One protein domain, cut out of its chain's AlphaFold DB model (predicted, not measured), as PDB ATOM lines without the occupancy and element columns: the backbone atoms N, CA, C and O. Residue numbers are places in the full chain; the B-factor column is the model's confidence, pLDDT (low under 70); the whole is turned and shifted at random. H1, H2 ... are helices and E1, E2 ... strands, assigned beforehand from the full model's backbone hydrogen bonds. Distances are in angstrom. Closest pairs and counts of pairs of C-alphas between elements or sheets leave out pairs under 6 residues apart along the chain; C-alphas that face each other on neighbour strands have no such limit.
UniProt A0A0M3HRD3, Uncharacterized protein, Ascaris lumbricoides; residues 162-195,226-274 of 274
ATOM      1  N   PHE A 162     -14.960  15.335  -8.419       56.34
ATOM      2  CA  PHE A 162     -15.523  16.171  -9.467       56.34
ATOM      3  C   PHE A 162     -16.060  17.395  -8.742       56.34
ATOM      4  O   PHE A 162     -16.997  17.281  -7.955       56.34
ATOM      5  N   SER A 163     -15.373  18.523  -8.908       48.75
ATOM      6  CA  SER A 163     -15.826  19.810  -8.418       48.75
ATOM      7  C   SER A 163     -17.151  20.072  -9.114       48.75
ATOM      8  O   SER A 163     -17.182  20.623 -10.212       48.75
ATOM      9  N   THR A 164     -18.250  19.649  -8.494       54.84
ATOM     10  CA  THR A 164     -19.544  20.244  -8.778       54.84
ATOM     11  C   THR A 164     -19.353  21.744  -8.596       54.84
ATOM     12  O   THR A 164     -18.599  22.191  -7.726       54.84
ATOM     13  N   ALA A 165     -19.915  22.531  -9.510       61.66
ATOM     14  CA  ALA A 165     -19.917  23.979  -9.371       61.66
ATOM     15  C   ALA A 165     -20.288  24.347  -7.925       61.66
ATOM     16  O   ALA A 165     -21.132  23.678  -7.333       61.66
ATOM     17  N   LEU A 166     -19.627  25.368  -7.374       73.62
ATOM     18  CA  LEU A 166     -19.785  25.826  -5.993       73.62
ATOM     19  C   LEU A 166     -21.260  25.762  -5.549       73.62
ATOM     20  O   LEU A 166     -22.075  26.572  -5.993       73.62
ATOM     21  N   ILE A 167     -21.599  24.780  -4.708       83.12
ATOM     22  CA  ILE A 167     -22.978  24.572  -4.266       83.12
ATOM     23  C   ILE A 167     -23.291  25.607  -3.198       83.12
ATOM     24  O   ILE A 167     -22.536  25.762  -2.236       83.12
ATOM     25  N   LYS A 168     -24.406  26.316  -3.382       84.62
ATOM     26  CA  LYS A 168     -24.931  27.245  -2.389       84.62
ATOM     27  C   LYS A 168     -26.303  26.800  -1.915       84.62
ATOM     28  O   LYS A 168     -27.217  26.702  -2.733       84.62
ATOM     29  N   CYS A 169     -26.451  26.594  -0.613       86.25
ATOM     30  CA  CYS A 169     -27.726  26.286   0.027       86.25
ATOM     31  C   CYS A 169     -28.144  27.492   0.866       86.25
ATOM     32  O   CYS A 169     -27.411  27.904   1.754       86.25
ATOM     33  N   ASN A 170     -29.285  28.108   0.542       86.81
ATOM     34  CA  ASN A 170     -29.780  29.318   1.218       86.81
ATOM     35  C   ASN A 170     -28.747  30.464   1.326       86.81
ATOM     36  O   ASN A 170     -28.641  31.149   2.336       86.81
ATOM     37  N   GLY A 171     -27.941  30.656   0.279       81.62
ATOM     38  CA  GLY A 171     -26.888  31.678   0.251       81.62
ATOM     39  C   GLY A 171     -25.565  31.265   0.908       81.62
ATOM     40  O   GLY A 171     -24.549  31.902   0.623       81.62
ATOM     41  N   GLU A 172     -25.532  30.178   1.681       85.31
ATOM     42  CA  GLU A 172     -24.310  29.632   2.277       85.31
ATOM     43  C   GLU A 172     -23.567  28.719   1.305       85.31
ATOM     44  O   GLU A 172     -24.172  27.960   0.552       85.31
ATOM     45  N   ILE A 173     -22.237  28.801   1.309       86.44
ATOM     46  CA  ILE A 173     -21.371  28.013   0.429       86.44
ATOM     47  C   ILE A 173     -21.079  26.667   1.093       86.44
ATOM     48  O   ILE A 173     -20.480  26.628   2.165       86.44
ATOM     49  N   CYS A 174     -21.444  25.572   0.429       84.44
ATOM     50  CA  CYS A 174     -21.118  24.228   0.894       84.44
ATOM     51  C   CYS A 174     -19.636  23.891   0.700       84.44
ATOM     52  O   CYS A 174     -18.973  24.391  -0.216       84.44
ATOM     53  N   ASN A 175     -19.132  22.974   1.527       80.38
ATOM     54  CA  ASN A 175     -17.779  22.450   1.384       80.38
ATOM     55  C   ASN A 175     -17.639  21.605   0.107       80.38
ATOM     56  O   ASN A 175     -18.614  21.110  -0.469       80.38
ATOM     57  N   ALA A 176     -16.393  21.418  -0.330       74.88
ATOM     58  CA  ALA A 176     -16.077  20.568  -1.471       74.88
ATOM     59  C   ALA A 176     -16.600  19.137  -1.255       74.88
ATOM     60  O   ALA A 176     -16.386  18.564  -0.192       74.88
ATOM     61  N   GLY A 177     -17.239  18.560  -2.278       74.38
ATOM     62  CA  GLY A 177     -17.852  17.226  -2.206       74.38
ATOM     63  C   GLY A 177     -19.368  17.241  -2.005       74.38
ATOM     64  O   GLY A 177     -20.021  16.227  -2.249       74.38
ATOM     65  N   ALA A 178     -19.952  18.396  -1.665       81.19
ATOM     66  CA  ALA A 178     -21.400  18.549  -1.657       81.19
ATOM     67  C   ALA A 178     -21.985  18.235  -3.044       81.19
ATOM     68  O   ALA A 178     -21.436  18.612  -4.086       81.19
ATOM     69  N   ILE A 179     -23.127  17.552  -3.054       82.25
ATOM     70  CA  ILE A 179     -23.825  17.126  -4.277       82.25
ATOM     71  C   ILE A 179     -25.198  17.778  -4.451       82.25
ATOM     72  O   ILE A 179     -25.848  17.607  -5.485       82.25
ATOM     73  N   GLY A 180     -25.652  18.526  -3.449       87.25
ATOM     74  CA  GLY A 180     -26.929  19.215  -3.492       87.25
ATOM     75  C   GLY A 180     -27.264  19.923  -2.191       87.25
ATOM     76  O   GLY A 180     -26.449  19.989  -1.269       87.25
ATOM     77  N   CYS A 181     -28.495  20.418  -2.148       89.75
ATOM     78  CA  CYS A 181     -29.101  21.041  -0.982       89.75
ATOM     79  C   CYS A 181     -30.354  20.273  -0.574       89.75
ATOM     80  O   CYS A 181     -31.112  19.822  -1.440       89.75
ATOM     81  N   LEU A 182     -30.575  20.189   0.731       92.25
ATOM     82  CA  LEU A 182     -31.799  19.698   1.340       92.25
ATOM     83  C   LEU A 182     -32.479  20.846   2.087       92.25
ATOM     84  O   LEU A 182     -31.813  21.626   2.768       92.25
ATOM     85  N   VAL A 183     -33.798  20.932   1.947       91.75
ATOM     86  CA  VAL A 183     -34.660  21.798   2.756       91.75
ATOM     87  C   VAL A 183     -35.532  20.903   3.621       91.75
ATOM     88  O   VAL A 183     -36.272  20.075   3.088       91.75
ATOM     89  N   TYR A 184     -35.421  21.059   4.934       91.81
ATOM     90  CA  TYR A 184     -36.277  20.404   5.911       91.81
ATOM     91  C   TYR A 184     -37.255  21.434   6.469       91.81
ATOM     92  O   TYR A 184     -36.843  22.428   7.058       91.81
ATOM     93  N   SER A 185     -38.544  21.206   6.249       90.00
ATOM     94  CA  SER A 185     -39.627  22.065   6.716       90.00
ATOM     95  C   SER A 185     -40.407  21.315   7.786       90.00
ATOM     96  O   SER A 185     -40.983  20.270   7.491       90.00
ATOM     97  N   LYS A 186     -40.450  21.829   9.014       89.56
ATOM     98  CA  LYS A 186     -41.232  21.245  10.114       89.56
ATOM     99  C   LYS A 186     -42.429  22.133  10.426       89.56
ATOM    100  O   LYS A 186     -42.263  23.350  10.512       89.56
ATOM    101  N   GLU A 187     -43.604  21.537  10.606       86.81
ATOM    102  CA  GLU A 187     -44.783  22.267  11.076       86.81
ATOM    103  C   GLU A 187     -44.498  22.870  12.457       86.81
ATOM    104  O   GLU A 187     -44.027  22.191  13.376       86.81
ATOM    105  N   VAL A 188     -44.748  24.168  12.600       79.88
ATOM    106  CA  VAL A 188     -44.714  24.839  13.895       79.88
ATOM    107  C   VAL A 188     -46.022  24.500  14.596       79.88
ATOM    108  O   VAL A 188     -47.094  24.900  14.145       79.88
ATOM    109  N   GLU A 189     -45.944  23.761  15.707       63.00
ATOM    110  CA  GLU A 189     -47.079  23.640  16.619       63.00
ATOM    111  C   GLU A 189     -47.420  25.048  17.109       63.00
ATOM    112  O   GLU A 189     -46.705  25.636  17.926       63.00
ATOM    113  N   GLN A 190     -48.499  25.620  16.576       52.09
ATOM    114  CA  GLN A 190     -49.078  26.822  17.146       52.09
ATOM    115  C   GLN A 190     -49.523  26.446  18.556       52.09
ATOM    116  O   GLN A 190     -50.496  25.713  18.737       52.09
ATOM    117  N   ALA A 191     -48.785  26.909  19.566       40.44
ATOM    118  CA  ALA A 191     -49.279  26.916  20.928       40.44
ATOM    119  C   ALA A 191     -50.602  27.683  20.887       40.44
ATOM    120  O   ALA A 191     -50.602  28.894  20.670       40.44
ATOM    121  N   TYR A 192     -51.716  26.960  20.996       42.38
ATOM    122  CA  TYR A 192     -53.046  27.534  21.103       42.38
ATOM    123  C   TYR A 192     -53.005  28.562  22.235       42.38
ATOM    124  O   TYR A 192     -52.963  28.203  23.410       42.38
ATOM    125  N   VAL A 193     -52.940  29.845  21.886       38.12
ATOM    126  CA  VAL A 193     -53.225  30.910  22.838       38.12
ATOM    127  C   VAL A 193     -54.733  30.858  23.028       38.12
ATOM    128  O   VAL A 193     -55.483  31.005  22.062       38.12
ATOM    129  N   ASP A 194     -55.135  30.546  24.256       38.91
ATOM    130  CA  ASP A 194     -56.511  30.342  24.691       38.91
ATOM    131  C   ASP A 194     -57.519  31.335  24.079       38.91
ATOM    132  O   ASP A 194     -57.320  32.549  24.066       38.91
ATOM    133  N   GLU A 195     -58.634  30.755  23.633       45.94
ATOM    134  CA  GLU A 195     -59.986  31.318  23.585       45.94
ATOM    135  C   GLU A 195     -60.179  32.734  23.014       45.94
ATOM    136  O   GLU A 195     -60.311  33.723  23.734       45.94
ATOM    137  N   GLU A 226     -47.605  27.415   9.653       69.44
ATOM    138  CA  GLU A 226     -46.284  28.029   9.642       69.44
ATOM    139  C   GLU A 226     -45.243  26.906   9.692       69.44
ATOM    140  O   GLU A 226     -45.327  26.009  10.530       69.44
ATOM    141  N   TYR A 227     -44.291  26.911   8.760       74.38
ATOM    142  CA  TYR A 227     -43.207  25.932   8.722       74.38
ATOM    143  C   TYR A 227     -41.898  26.604   9.112       74.38
ATOM    144  O   TYR A 227     -41.528  27.636   8.547       74.38
ATOM    145  N   SER A 228     -41.156  25.977  10.021       85.75
ATOM    146  CA  SER A 228     -39.749  26.308  10.233       85.75
ATOM    147  C   SER A 228     -38.912  25.597   9.175       85.75
ATOM    148  O   SER A 228     -39.026  24.380   9.026       85.75
ATOM    149  N   ASN A 229     -38.087  26.348   8.441       88.31
ATOM    150  CA  ASN A 229     -37.232  25.818   7.379       88.31
ATOM    151  C   ASN A 229     -35.771  25.755   7.821       88.31
ATOM    152  O   ASN A 229     -35.184  26.766   8.206       88.31
ATOM    153  N   GLU A 230     -35.163  24.590   7.650       89.81
ATOM    154  CA  GLU A 230     -33.740  24.343   7.838       89.81
ATOM    155  C   GLU A 230     -33.099  23.931   6.510       89.81
ATOM    156  O   GLU A 230     -33.684  23.185   5.720       89.81
ATOM    157  N   TYR A 231     -31.884  24.415   6.256       89.06
ATOM    158  CA  TYR A 231     -31.176  24.205   4.996       89.06
ATOM    159  C   TYR A 231     -29.866  23.475   5.245       89.06
ATOM    160  O   TYR A 231     -29.054  23.917   6.055       89.06
ATOM    161  N   HIS A 232     -29.644  22.391   4.506       89.50
ATOM    162  CA  HIS A 232     -28.518  21.489   4.729       89.50
ATOM    163  C   HIS A 232     -27.771  21.195   3.428       89.50
ATOM    164  O   HIS A 232     -28.375  20.946   2.380       89.50
ATOM    165  N   CYS A 233     -26.439  21.208   3.486       87.88
ATOM    166  CA  CYS A 233     -25.589  20.715   2.403       87.88
ATOM    167  C   CYS A 233     -25.599  19.183   2.403       87.88
ATOM    168  O   CYS A 233     -25.362  18.565   3.438       87.88
ATOM    169  N   VAL A 234     -25.819  18.568   1.241       86.88
ATOM    170  CA  VAL A 234     -25.928  17.108   1.123       86.88
ATOM    171  C   VAL A 234     -24.621  16.529   0.599       86.88
ATOM    172  O   VAL A 234     -24.167  16.904  -0.486       86.88
ATOM    173  N   TYR A 235     -24.052  15.575   1.333       83.25
ATOM    174  CA  TYR A 235     -22.846  14.832   0.960       83.25
ATOM    175  C   TYR A 235     -23.189  13.356   0.749       83.25
ATOM    176  O   TYR A 235     -24.193  12.863   1.251       83.25
ATOM    177  N   ARG A 236     -22.385  12.629  -0.029       77.81
ATOM    178  CA  ARG A 236     -22.634  11.202  -0.290       77.81
ATOM    179  C   ARG A 236     -22.240  10.363   0.923       77.81
ATOM    180  O   ARG A 236     -21.076  10.021   1.046       77.81
ATOM    181  N   HIS A 237     -23.176   9.980   1.783       76.31
ATOM    182  CA  HIS A 237     -22.868   9.080   2.899       76.31
ATOM    183  C   HIS A 237     -24.111   8.300   3.328       76.31
ATOM    184  O   HIS A 237     -25.123   8.906   3.660       76.31
ATOM    185  N   PHE A 238     -24.081   6.965   3.324       68.38
ATOM    186  CA  PHE A 238     -25.305   6.188   3.576       68.38
ATOM    187  C   PHE A 238     -25.819   6.249   5.024       68.38
ATOM    188  O   PHE A 238     -27.007   6.020   5.210       68.38
ATOM    189  N   ASN A 239     -24.999   6.641   6.008       71.19
ATOM    190  CA  ASN A 239     -25.489   6.991   7.360       71.19
ATOM    191  C   ASN A 239     -25.972   8.435   7.504       71.19
ATOM    192  O   ASN A 239     -26.437   8.818   8.572       71.19
ATOM    193  N   ASP A 240     -25.801   9.271   6.483       78.56
ATOM    194  CA  ASP A 240     -26.297  10.640   6.541       78.56
ATOM    195  C   ASP A 240     -27.773  10.642   6.129       78.56
ATOM    196  O   ASP A 240     -28.119  10.344   4.979       78.56
ATOM    197  N   GLU A 241     -28.651  10.958   7.079       84.94
ATOM    198  CA  GLU A 241     -30.093  11.027   6.841       84.94
ATOM    199  C   GLU A 241     -30.435  12.009   5.716       84.94
ATOM    200  O   GLU A 241     -31.305  11.714   4.893       84.94
ATOM    201  N   PHE A 242     -29.693  13.113   5.572       87.81
ATOM    202  CA  PHE A 242     -29.910  14.052   4.474       87.81
ATOM    203  C   PHE A 242     -29.691  13.391   3.115       87.81
ATOM    204  O   PHE A 242     -30.486  13.556   2.186       87.81
ATOM    205  N   TYR A 243     -28.632  12.589   2.996       85.50
ATOM    206  CA  TYR A 243     -28.352  11.854   1.769       85.50
ATOM    207  C   TYR A 243     -29.411  10.788   1.488       85.50
ATOM    208  O   TYR A 243     -29.845  10.642   0.340       85.50
ATOM    209  N   ARG A 244     -29.866  10.073   2.523       85.50
ATOM    210  CA  ARG A 244     -30.906   9.041   2.402       85.50
ATOM    211  C   ARG A 244     -32.229   9.620   1.908       85.50
ATOM    212  O   ARG A 244     -32.798   9.065   0.966       85.50
ATOM    213  N   TYR A 245     -32.677  10.753   2.457       88.12
ATOM    214  CA  TYR A 245     -33.859  11.452   1.940       88.12
ATOM    215  C   TYR A 245     -33.679  11.892   0.494       88.12
ATOM    216  O   TYR A 245     -34.575  11.698  -0.325       88.12
ATOM    217  N   CYS A 246     -32.521  12.447   0.139       87.75
ATOM    218  CA  CYS A 246     -32.321  12.894  -1.233       87.75
ATOM    219  C   CYS A 246     -32.263  11.741  -2.237       87.75
ATOM    220  O   CYS A 246     -32.773  11.881  -3.351       87.75
ATOM    221  N   ILE A 247     -31.723  10.581  -1.850       84.25
ATOM    222  CA  ILE A 247     -31.831   9.355  -2.647       84.25
ATOM    223  C   ILE A 247     -33.287   8.926  -2.800       84.25
ATOM    224  O   ILE A 247     -33.690   8.619  -3.919       84.25
ATOM    225  N   LEU A 248     -34.060   8.904  -1.711       85.12
ATOM    226  CA  LEU A 248     -35.478   8.544  -1.729       85.12
ATOM    227  C   LEU A 248     -36.246   9.418  -2.729       85.12
ATOM    228  O   LEU A 248     -36.817   8.912  -3.694       85.12
ATOM    229  N   VAL A 249     -36.153  10.736  -2.556       85.19
ATOM    230  CA  VAL A 249     -36.787  11.738  -3.421       85.19
ATOM    231  C   VAL A 249     -36.424  11.536  -4.895       85.19
ATOM    232  O   VAL A 249     -37.285  11.633  -5.773       85.19
ATOM    233  N   TYR A 250     -35.149  11.268  -5.185       82.06
ATOM    234  CA  TYR A 250     -34.664  11.134  -6.556       82.06
ATOM    235  C   TYR A 250     -35.038   9.798  -7.201       82.06
ATOM    236  O   TYR A 250     -35.488   9.780  -8.349       82.06
ATOM    237  N   ASN A 251     -34.880   8.687  -6.478       78.94
ATOM    238  CA  ASN A 251     -35.163   7.348  -6.991       78.94
ATOM    239  C   ASN A 251     -36.660   7.125  -7.201       78.94
ATOM    240  O   ASN A 251     -37.051   6.564  -8.225       78.94
ATOM    241  N   GLU A 252     -37.493   7.599  -6.273       77.19
ATOM    242  CA  GLU A 252     -38.951   7.492  -6.385       77.19
ATOM    243  C   GLU A 252     -39.557   8.560  -7.304       77.19
ATOM    244  O   GLU A 252     -40.751   8.520  -7.593       77.19
ATOM    245  N   ARG A 253     -38.734   9.486  -7.824       72.19
ATOM    246  CA  ARG A 253     -39.150  10.584  -8.712       72.19
ATOM    247  C   ARG A 253     -40.339  11.359  -8.138       72.19
ATOM    248  O   ARG A 253     -41.293  11.662  -8.858       72.19
ATOM    249  N   LEU A 254     -40.273  11.663  -6.843       74.56
ATOM    250  CA  LEU A 254     -41.382  12.288  -6.133       74.56
ATOM    251  C   LEU A 254     -41.728  13.662  -6.739       74.56
ATOM    252  O   LEU A 254     -40.825  14.413  -7.141       74.56
ATOM    253  N   PRO A 255     -43.025  14.011  -6.824       69.38
ATOM    254  CA  PRO A 255     -43.466  15.282  -7.384       69.38
ATOM    255  C   PRO A 255     -42.856  16.453  -6.606       69.38
ATOM    256  O   PRO A 255     -42.758  16.436  -5.383       69.38
ATOM    257  N   GLY A 256     -42.375  17.466  -7.329       74.44
ATOM    258  CA  GLY A 256     -41.719  18.629  -6.721       74.44
ATOM    259  C   GLY A 256     -40.359  18.347  -6.072       74.44
ATOM    260  O   GLY A 256     -39.786  19.263  -5.493       74.44
ATOM    261  N   ARG A 257     -39.818  17.123  -6.197       83.81
ATOM    262  CA  ARG A 257     -38.595  16.671  -5.510       83.81
ATOM    263  C   ARG A 257     -38.685  16.813  -3.985       83.81
ATOM    264  O   ARG A 257     -37.710  17.214  -3.346       83.81
ATOM    265  N   CYS A 258     -39.840  16.473  -3.419       88.06
ATOM    266  CA  CYS A 258     -40.062  16.496  -1.980       88.06
ATOM    267  C   CYS A 258     -40.710  15.204  -1.485       88.06
ATOM    268  O   CYS A 258     -41.512  14.594  -2.186       88.06
ATOM    269  N   TYR A 259     -40.352  14.817  -0.271       88.69
ATOM    270  CA  TYR A 259     -41.007  13.790   0.519       88.69
ATOM    271  C   TYR A 259     -41.868  14.469   1.591       88.69
ATOM    272  O   TYR A 259     -41.382  15.358   2.291       88.69
ATOM    273  N   GLU A 260     -43.125  14.044   1.712       88.81
ATOM    274  CA  GLU A 260     -44.066  14.524   2.728       88.81
ATOM    275  C   GLU A 260     -44.155  13.488   3.853       88.81
ATOM    276  O   GLU A 260     -44.548  12.340   3.634       88.81
ATOM    277  N   GLY A 261     -43.757  13.892   5.056       84.69
ATOM    278  CA  GLY A 261     -43.922  13.128   6.283       84.69
ATOM    279  C   GLY A 261     -45.068  13.671   7.133       84.69
ATOM    280  O   GLY A 261     -45.704  14.668   6.807       84.69
ATOM    281  N   ASN A 262     -45.348  13.010   8.254       85.06
ATOM    282  CA  ASN A 262     -46.360  13.498   9.188       85.06
ATOM    283  C   ASN A 262     -45.816  14.701   9.976       85.06
ATOM    284  O   ASN A 262     -44.946  14.517  10.829       85.06
ATOM    285  N   GLY A 263     -46.303  15.909   9.678       84.62
ATOM    286  CA  GLY A 263     -45.872  17.154  10.326       84.62
ATOM    287  C   GLY A 263     -44.546  17.727   9.810       84.62
ATOM    288  O   GLY A 263     -43.962  18.612  10.441       84.62
ATOM    289  N   TYR A 264     -44.017  17.204   8.699       89.62
ATOM    290  CA  TYR A 264     -42.778  17.699   8.103       89.62
ATOM    291  C   TYR A 264     -42.666  17.382   6.613       89.62
ATOM    292  O   TYR A 264     -43.280  16.448   6.103       89.62
ATOM    293  N   ARG A 265     -41.794  18.116   5.928       89.88
ATOM    294  CA  ARG A 265     -41.495  17.968   4.506       89.88
ATOM    295  C   ARG A 265     -39.994  18.040   4.268       89.88
ATOM    296  O   ARG A 265     -39.300  18.846   4.883       89.88
ATOM    297  N   VAL A 266     -39.487  17.212   3.359       89.88
ATOM    298  CA  VAL A 266     -38.066  17.182   2.979       89.88
ATOM    299  C   VAL A 266     -37.933  17.332   1.473       89.88
ATOM    300  O   VAL A 266     -38.346  16.450   0.727       89.88
ATOM    301  N   CYS A 267     -37.327  18.418   1.007       90.00
ATOM    302  CA  CYS A 267     -37.099  18.675  -0.414       90.00
ATOM    303  C   CYS A 267     -35.615  18.592  -0.765       90.00
ATOM    304  O   CYS A 267     -34.779  19.137  -0.047       90.00
ATOM    305  N   CYS A 268     -35.282  17.963  -1.895       89.31
ATOM    306  CA  CYS A 268     -33.897  17.759  -2.314       89.31
ATOM    307  C   CYS A 268     -33.613  18.256  -3.732       89.31
ATOM    308  O   CYS A 268     -34.241  17.856  -4.716       89.31
ATOM    309  N   CYS A 269     -32.559  19.059  -3.848       82.06
ATOM    310  CA  CYS A 269     -32.063  19.589  -5.109       82.06
ATOM    311  C   CYS A 269     -30.646  19.068  -5.365       82.06
ATOM    312  O   CYS A 269     -29.668  19.673  -4.931       82.06
ATOM    313  N   PHE A 270     -30.523  17.952  -6.091       70.19
ATOM    314  CA  PHE A 270     -29.229  17.539  -6.636       70.19
ATOM    315  C   PHE A 270     -28.803  18.471  -7.766       70.19
ATOM    316  O   PHE A 270     -29.584  18.737  -8.688       70.19
ATOM    317  N   VAL A 271     -27.547  18.913  -7.716       58.78
ATOM    318  CA  VAL A 271     -26.908  19.571  -8.855       58.78
ATOM    319  C   VAL A 271     -26.499  18.459  -9.827       58.78
ATOM    320  O   VAL A 271     -25.777  17.546  -9.415       58.78
ATOM    321  N   PRO A 272     -26.977  18.461 -11.086       47.53
ATOM    322  CA  PRO A 272     -26.565  17.447 -12.043       47.53
ATOM    323  C   PRO A 272     -25.041  17.455 -12.170       47.53
ATOM    324  O   PRO A 272     -24.421  18.510 -12.301       47.53
ATOM    325  N   SER A 273     -24.440  16.267 -12.100       42.31
ATOM    326  CA  SER A 273     -23.045  16.083 -12.495       42.31
ATOM    327  C   SER A 273     -22.988  16.357 -13.996       42.31
ATOM    328  O   SER A 273     -23.643  15.640 -14.753       42.31
ATOM    329  N   GLY A 274     -22.321  17.442 -14.393       33.78
ATOM    330  CA  GLY A 274     -22.039  17.722 -15.802       33.78
ATOM    331  C   GLY A 274     -21.180  16.639 -16.438       33.78
ATOM    332  O   GLY A 274     -20.431  15.969 -15.688       33.78
TER     333      GLY A 274
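Overview. This is residues 162 to 195 and 226 to 274 of the 274 residues of an uncharacterized protein of Ascaris lumbricoides (UniProt A0A0M3HRD3). A twisted antiparallel sheet, in the order E2, E1, E4, E3, has one helix, H1, packed across one face: two layers. Residues 188 to 195 run on past E1 to a cut. The printed part has 83 residues, with E1, E2, H1, E3, E4 along the chain; the class is mixed, with under half in named elements. It is loose, radius of gyration of the C-alphas 14.7 A, spanning 57 by 28 by 23 A.

Along the chain. E1, residues 180 to 187, begins at C-alpha (-26.929, 19.215, -3.492) and is 23.2 A long. E2 is residues 227 to 234, 20.8 A; H1, 241 to 251, 15.2 A; E3, 258 to 261, 9.7 A. E4, 264 to 270, 20.0 A, ends at C-alpha (-29.229, 17.539, -6.636).

Arrangement. Within hydrogen-bond range are N 230 and O 184 (E2, E1), 2.8 A; N 185 and O 265 (E1, E4), 2.8 A; and, in the hairpin E3 and E4, N 259 and O 266, 2.8 A. H1, with every O i to N i+4 pair within range, is on the sheet at a height of 7.2 A, across the strands; its closest C-alphas to E4 are Cys 246 and Cys 268, 5.2 A.

Size, cuts and confidence. Residues 196 to 225 are not printed; C-alphas 195 and 226 are 19.8 A apart. Of the links printed whole, none is long. Mean pLDDT of the printed part is 77.0, with residues 189 to 195 among those under 70.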